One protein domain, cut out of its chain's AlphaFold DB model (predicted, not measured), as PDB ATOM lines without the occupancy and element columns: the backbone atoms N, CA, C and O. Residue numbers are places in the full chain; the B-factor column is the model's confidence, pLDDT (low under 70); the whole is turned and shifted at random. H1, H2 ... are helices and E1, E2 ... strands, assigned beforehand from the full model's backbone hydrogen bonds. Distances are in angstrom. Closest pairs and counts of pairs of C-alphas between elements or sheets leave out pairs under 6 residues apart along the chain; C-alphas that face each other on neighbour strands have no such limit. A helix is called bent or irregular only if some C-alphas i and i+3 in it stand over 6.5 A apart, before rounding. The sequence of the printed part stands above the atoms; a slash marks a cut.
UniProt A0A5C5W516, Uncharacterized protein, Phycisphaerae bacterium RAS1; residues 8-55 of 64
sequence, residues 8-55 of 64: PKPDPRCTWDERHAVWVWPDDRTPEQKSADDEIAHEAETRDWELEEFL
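This is residues 8 to 55 of the 64 residues of an uncharacterized protein of Phycisphaerae bacterium RAS1 (UniProt A0A5C5W516). A small strand hairpin, E1 and E2, sits toward one end of a rod, and one long helix, H1, runs away from it as an arm whose residues 38 to 55 stick out free. The arm makes most of the length, and the hairpin with the residues round it forms a small head. The printed part has 48 residues with two named strands and then one named helix, in the order E1, E2, H1; the two strands make an antiparallel sheet, and the class is mostly helix. The whole is extended, with a radius of gyration of the C-alphas of 17.0 A and spans of 54 by 18 by 11 A.

The printed part begins at Pro 8, with its C-alpha at (115.323, 145.980, 112.625). E1 is residues 15 to 17, 6.5 A from first to last C-alpha, and begins with C-alpha 15 at (114.947, 151.620, 122.946). E2 is residues 22 to 24, 6.3 A long. H1 is residues 31 to 55, 36.3 A long, and ends with C-alpha 55 at (151.695, 148.229, 153.248).

E1 and E2 form a hairpin of antiparallel neighbours, with 135 degrees between their directions. The C-alphas of Trp 16 and Trp 23 face each other at 4.7 A. N 24 and O 15 are 2.8 A apart and N 15 and O 24 are 2.9 A apart, both within hydrogen-bond range. E1 and H1 are apart. In H1 every O i to N i+4 pair is within hydrogen-bond range, and the helix is not bent.

The two C-alphas farthest apart are those of Pro 8 and Leu 55, at 54.6 A. Without residues 38 to 55, which stand free, the body of 30 residues spans 28 by 18 by 8 A. The printed part has no cut. The link from E1 to E2 is tight, with 4 residues, and that from E2 to H1 is short, with 6. The mean pLDDT of the printed part is 78.9, and residues 29 and 44 are under 70.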
ATOM      1  N   PRO A   8     116.470 146.645 112.017       88.19
ATOM      2  CA  PRO A   8     115.323 145.980 112.625       88.19
ATOM      3  C   PRO A   8     115.495 145.845 114.138       88.19
ATOM      4  O   PRO A   8     116.583 145.547 114.635       88.19
ATOM      5  N   LYS A   9     114.401 146.075 114.867       87.81
ATOM      6  CA  LYS A   9     114.395 146.041 116.327       87.81
ATOM      7  C   LYS A   9     114.652 144.607 116.823       87.81
ATOM      8  O   LYS A   9     113.858 143.728 116.487       87.81
ATOM      9  N   PRO A  10     115.712 144.358 117.617       87.06
ATOM     10  CA  PRO A  10     116.056 143.008 118.063       87.06
ATOM     11  C   PRO A  10     115.070 142.456 119.104       87.06
ATOM     12  O   PRO A  10     114.715 141.284 119.036       87.06
ATOM     13  N   ASP A  11     114.592 143.292 120.031       84.88
ATOM     14  CA  ASP A  11     113.597 142.930 121.050       84.88
ATOM     15  C   ASP A  11     112.597 144.087 121.242       84.88
ATOM     16  O   ASP A  11     113.005 145.254 121.221       84.88
ATOM     17  N   PRO A  12     111.292 143.825 121.452       86.69
ATOM     18  CA  PRO A  12     110.280 144.862 121.666       86.69
ATOM     19  C   PRO A  12     110.577 145.829 122.815       86.69
ATOM     20  O   PRO A  12     110.090 146.961 122.779       86.69
ATOM     21  N   ARG A  13     111.365 145.417 123.812       83.94
ATOM     22  CA  ARG A  13     111.719 146.231 124.981       83.94
ATOM     23  C   ARG A  13     112.933 147.129 124.754       83.94
ATOM     24  O   ARG A  13     113.140 148.038 125.550       83.94
ATOM     25  N   CYS A  14     113.713 146.917 123.692       86.38
ATOM     26  CA  CYS A  14     114.828 147.804 123.367       86.38
ATOM     27  C   CYS A  14     114.336 149.225 123.050       86.38
ATOM     28  O   CYS A  14     113.249 149.421 122.493       86.38
ATOM     29  N   THR A  15     115.159 150.222 123.340       88.00
ATOM     30  CA  THR A  15     114.947 151.620 122.946       88.00
ATOM     31  C   THR A  15     116.013 152.032 121.936       88.00
ATOM     32  O   THR A  15     117.113 151.485 121.919       88.00
ATOM     33  N   TRP A  16     115.669 152.933 121.017       88.38
ATOM     34  CA  TRP A  16     116.629 153.434 120.034       88.38
ATOM     35  C   TRP A  16     117.416 154.594 120.635       88.38
ATOM     36  O   TRP A  16     116.813 155.580 121.061       88.38
ATOM     37  N   ASP A  17     118.740 154.488 120.638       85.38
ATOM     38  CA  ASP A  17     119.627 155.595 120.970       85.38
ATOM     39  C   ASP A  17     119.999 156.357 119.690       85.38
ATOM     40  O   ASP A  17     120.788 155.893 118.866       85.38
ATOM     41  N   GLU A  18     119.421 157.551 119.525       87.00
ATOM     42  CA  GLU A  18     119.689 158.437 118.384       87.00
ATOM     43  C   GLU A  18     121.135 158.953 118.348       87.00
ATOM     44  O   GLU A  18     121.627 159.289 117.272       87.00
ATOM     45  N   ARG A  19     121.818 159.041 119.496       83.44
ATOM     46  CA  ARG A  19     123.173 159.598 119.588       83.44
ATOM     47  C   ARG A  19     124.208 158.629 119.036       83.44
ATOM     48  O   ARG A  19     125.128 159.046 118.337       83.44
ATOM     49  N   HIS A  20     124.041 157.349 119.348       81.44
ATOM     50  CA  HIS A  20     124.972 156.288 118.965       81.44
ATOM     51  C   HIS A  20     124.460 155.431 117.799       81.44
ATOM     52  O   HIS A  20     125.196 154.581 117.306       81.44
ATOM     53  N   ALA A  21     123.225 155.669 117.338       86.69
ATOM     54  CA  ALA A  21     122.557 154.917 116.277       86.69
ATOM     55  C   ALA A  21     122.529 153.397 116.538       86.69
ATOM     56  O   ALA A  21     122.796 152.587 115.647       86.69
ATOM     57  N   VAL A  22     122.203 153.009 117.776       86.31
ATOM     58  CA  VAL A  22     122.122 151.608 118.218       86.31
ATOM     59  C   VAL A  22     120.846 151.337 119.013       86.31
ATOM     60  O   VAL A  22     120.254 152.233 119.615       86.31
ATOM     61  N   TRP A  23     120.422 150.073 119.035       87.81
ATOM     62  CA  TRP A  23     119.382 149.603 119.949       87.81
ATOM     63  C   TRP A  23     119.989 149.328 121.326       87.81
ATOM     64  O   TRP A  23     120.910 148.524 121.441       87.81
ATOM     65  N   VAL A  24     119.445 149.963 122.360       85.06
ATOM     66  CA  VAL A  24     119.847 149.785 123.759       85.06
ATOM     67  C   VAL A  24     118.853 148.851 124.441       85.06
ATOM     68  O   VAL A  24     117.636 149.016 124.312       85.06
ATOM     69  N   TRP A  25     119.358 147.829 125.132       83.44
ATOM     70  CA  TRP A  25     118.522 146.936 125.931       83.44
ATOM     71  C   TRP A  25     118.068 147.635 127.218       83.44
ATOM     72  O   TRP A  25     118.818 148.430 127.770       83.44
ATOM     73  N   PRO A  26     116.865 147.337 127.737       72.88
ATOM     74  CA  PRO A  26     116.378 147.936 128.985       72.88
ATOM     75  C   PRO A  26     117.264 147.599 130.195       72.88
ATOM     76  O   PRO A  26     117.326 148.378 131.140       72.88
ATOM     77  N   ASP A  27     117.943 146.451 130.147       72.00
ATOM     78  CA  ASP A  27     118.901 145.996 131.155       72.00
ATOM     79  C   ASP A  27     120.358 146.334 130.777       72.00
ATOM     80  O   ASP A  27     121.273 146.083 131.562       72.00
ATOM     81  N   ASP A  28     120.598 146.895 129.582       72.19
ATOM     82  CA  ASP A  28     121.923 147.405 129.241       72.19
ATOM     83  C   ASP A  28     122.133 148.737 129.943       72.19
ATOM     84  O   ASP A  28     121.329 149.667 129.847       72.19
ATOM     85  N   ARG A  29     123.285 148.850 130.594       66.69
ATOM     86  CA  ARG A  29     123.799 150.146 131.024       66.69
ATOM     87  C   ARG A  29     123.979 151.021 129.784       66.69
ATOM     88  O   ARG A  29     124.529 150.551 128.780       66.69
ATOM     89  N   THR A  30     123.534 152.275 129.844       70.12
ATOM     90  CA  THR A  30     123.798 153.232 128.760       70.12
ATOM     91  C   THR A  30     125.311 153.363 128.546       70.12
ATOM     92  O   THR A  30     126.081 153.076 129.467       70.12
ATOM     93  N   PRO A  31     125.779 153.794 127.362       72.31
ATOM     94  CA  PRO A  31     127.205 154.032 127.138       72.31
ATOM     95  C   PRO A  31     127.834 154.918 128.224       72.31
ATOM     96  O   PRO A  31     128.907 154.603 128.725       72.31
ATOM     97  N   GLU A  32     127.126 155.957 128.667       71.75
ATOM     98  CA  GLU A  32     127.567 156.840 129.750       71.75
ATOM     99  C   GLU A  32     127.656 156.121 131.106       71.75
ATOM    100  O   GLU A  32     128.590 156.365 131.863       71.75
ATOM    101  N   GLN A  33     126.721 155.215 131.412       75.31
ATOM    102  CA  GLN A  33     126.765 154.400 132.630       75.31
ATOM    103  C   GLN A  33     127.901 153.374 132.590       75.31
ATOM    104  O   GLN A  33     128.555 153.163 133.603       75.31
ATOM    105  N   LYS A  34     128.168 152.765 131.427       77.19
ATOM    106  CA  LYS A  34     129.319 151.866 131.248       77.19
ATOM    107  C   LYS A  34     130.630 152.615 131.477       77.19
ATOM    108  O   LYS A  34     131.443 152.151 132.260       77.19
ATOM    109  N   SER A  35     130.791 153.798 130.881       77.88
ATOM    110  CA  SER A  35     131.988 154.621 131.090       77.88
ATOM    111  C   SER A  35     132.158 155.087 132.538       77.88
ATOM    112  O   SER A  35     133.277 155.077 133.034       77.88
ATOM    113  N   ALA A  36     131.077 155.470 133.224       78.19
ATOM    114  CA  ALA A  36     131.143 155.846 134.636       78.19
ATOM    115  C   ALA A  36     131.532 154.658 135.533       78.19
ATOM    116  O   ALA A  36     132.346 154.807 136.439       78.19
ATOM    117  N   ASP A  37     130.986 153.473 135.263       72.81
ATOM    118  CA  ASP A  37     131.332 152.266 136.012       72.81
ATOM    119  C   ASP A  37     132.778 151.815 135.750       72.81
ATOM    120  O   ASP A  37     133.449 151.372 136.681       72.81
ATOM    121  N   ASP A  38     133.272 151.958 134.516       73.62
ATOM    122  CA  ASP A  38     134.666 151.668 134.163       73.62
ATOM    123  C   ASP A  38     135.642 152.640 134.855       73.62
ATOM    124  O   ASP A  38     136.692 152.213 135.332       73.62
ATOM    125  N   GLU A  39     135.292 153.929 134.963       75.75
ATOM    126  CA  GLU A  39     136.085 154.925 135.704       75.75
ATOM    127  C   GLU A  39     136.163 154.568 137.195       75.75
ATOM    128  O   GLU A  39     137.258 154.471 137.746       75.75
ATOM    129  N   ILE A  40     135.026 154.237 137.818       73.81
ATOM    130  CA  ILE A  40     134.968 153.799 139.223       73.81
ATOM    131  C   ILE A  40     135.790 152.521 139.443       73.81
ATOM    132  O   ILE A  40     136.496 152.401 140.447       73.81
ATOM    133  N   ALA A  41     135.704 151.550 138.527       73.19
ATOM    134  CA  ALA A  41     136.474 150.312 138.613       73.19
ATOM    135  C   ALA A  41     137.986 150.570 138.499       73.19
ATOM    136  O   ALA A  41     138.763 150.000 139.264       73.19
ATOM    137  N   HIS A  42     138.402 151.462 137.597       70.94
ATOM    138  CA  HIS A  42     139.803 151.843 137.433       70.94
ATOM    139  C   HIS A  42     140.354 152.620 138.640       70.94
ATOM    140  O   HIS A  42     141.481 152.374 139.077       70.94
ATOM    141  N   GLU A  43     139.555 153.517 139.224       71.38
ATOM    142  CA  GLU A  43     139.906 154.210 140.469       71.38
ATOM    143  C   GLU A  43     140.065 153.226 141.637       71.38
ATOM    144  O   GLU A  43     141.004 153.346 142.426       71.38
ATOM    145  N   ALA A  44     139.178 152.231 141.740       66.19
ATOM    146  CA  ALA A  44     139.270 151.193 142.761       66.19
ATOM    147  C   ALA A  44     140.536 150.334 142.602       66.19
ATOM    148  O   ALA A  44     141.246 150.119 143.582       66.19
ATOM    149  N   GLU A  45     140.859 149.906 141.378       71.50
ATOM    150  CA  GLU A  45     142.064 149.115 141.088       71.50
ATOM    151  C   GLU A  45     143.352 149.894 141.397       71.50
ATOM    152  O   GLU A  45     144.273 149.367 142.022       71.50
ATOM    153  N   THR A  46     143.397 151.177 141.029       75.25
ATOM    154  CA  THR A  46     144.556 152.041 141.302       75.25
ATOM    155  C   THR A  46     144.771 152.222 142.805       75.25
ATOM    156  O   THR A  46     145.898 152.139 143.292       75.25
ATOM    157  N   ARG A  47     143.685 152.419 143.559       72.06
ATOM    158  CA  ARG A  47     143.736 152.604 145.012       72.06
ATOM    159  C   ARG A  47     144.175 151.342 145.756       72.06
ATOM    160  O   ARG A  47     144.881 151.457 146.761       72.06
ATOM    161  N   ASP A  48     143.761 150.166 145.295       75.56
ATOM    162  CA  ASP A  48     144.200 148.894 145.876       75.56
ATOM    163  C   ASP A  48     145.708 148.692 145.663       75.56
ATOM    164  O   ASP A  48     146.417 148.370 146.618       75.56
ATOM    165  N   TRP A  49     146.227 149.007 144.470       77.69
ATOM    166  CA  TRP A  49     147.668 148.963 144.201       77.69
ATOM    167  C   TRP A  49     148.470 149.928 145.093       77.69
ATOM    168  O   TRP A  49     149.484 149.544 145.678       77.69
ATOM    169  N   GLU A  50     148.005 151.172 145.266       78.06
ATOM    170  CA  GLU A  50     148.663 152.142 146.156       78.06
ATOM    171  C   GLU A  50     148.669 151.687 147.626       78.06
ATOM    172  O   GLU A  50     149.631 151.939 148.360       78.06
ATOM    173  N   LEU A  51     147.605 151.007 148.071       79.56
ATOM    174  CA  LEU A  51     147.512 150.459 149.421       79.56
ATOM    175  C   LEU A  51     148.481 149.288 149.626       79.56
ATOM    176  O   LEU A  51     149.127 149.226 150.673       79.56
ATOM    177  N   GLU A  52     148.606 148.386 148.653       81.69
ATOM    178  CA  GLU A  52     149.564 147.275 148.702       81.69
ATOM    179  C   GLU A  52     151.014 147.778 148.763       81.69
ATOM    180  O   GLU A  52     151.763 147.365 149.651       81.69
ATOM    181  N   GLU A  53     151.389 148.741 147.913       81.56
ATOM    182  CA  GLU A  53     152.720 149.374 147.927       81.56
ATOM    183  C   GLU A  53     153.025 150.060 149.269       81.56
ATOM    184  O   GLU A  53     154.134 149.962 149.809       81.56
ATOM    185  N   PHE A  54     152.042 150.768 149.835       81.12
ATOM    186  CA  PHE A  54     152.181 151.402 151.142       81.12
ATOM    187  C   PHE A  54     152.387 150.362 152.251       81.12
ATOM    188  O   PHE A  54     153.280 150.516 153.090       81.12
ATOM    189  N   LEU A  55     151.583 149.296 152.260       81.88
ATOM    190  CA  LEU A  55     151.695 148.229 153.248       81.88
ATOM    191  C   LEU A  55     153.032 147.500 153.133       81.88
ATOM    192  O   LEU A  55     153.656 147.267 154.164       81.88
TER     193      LEU A  55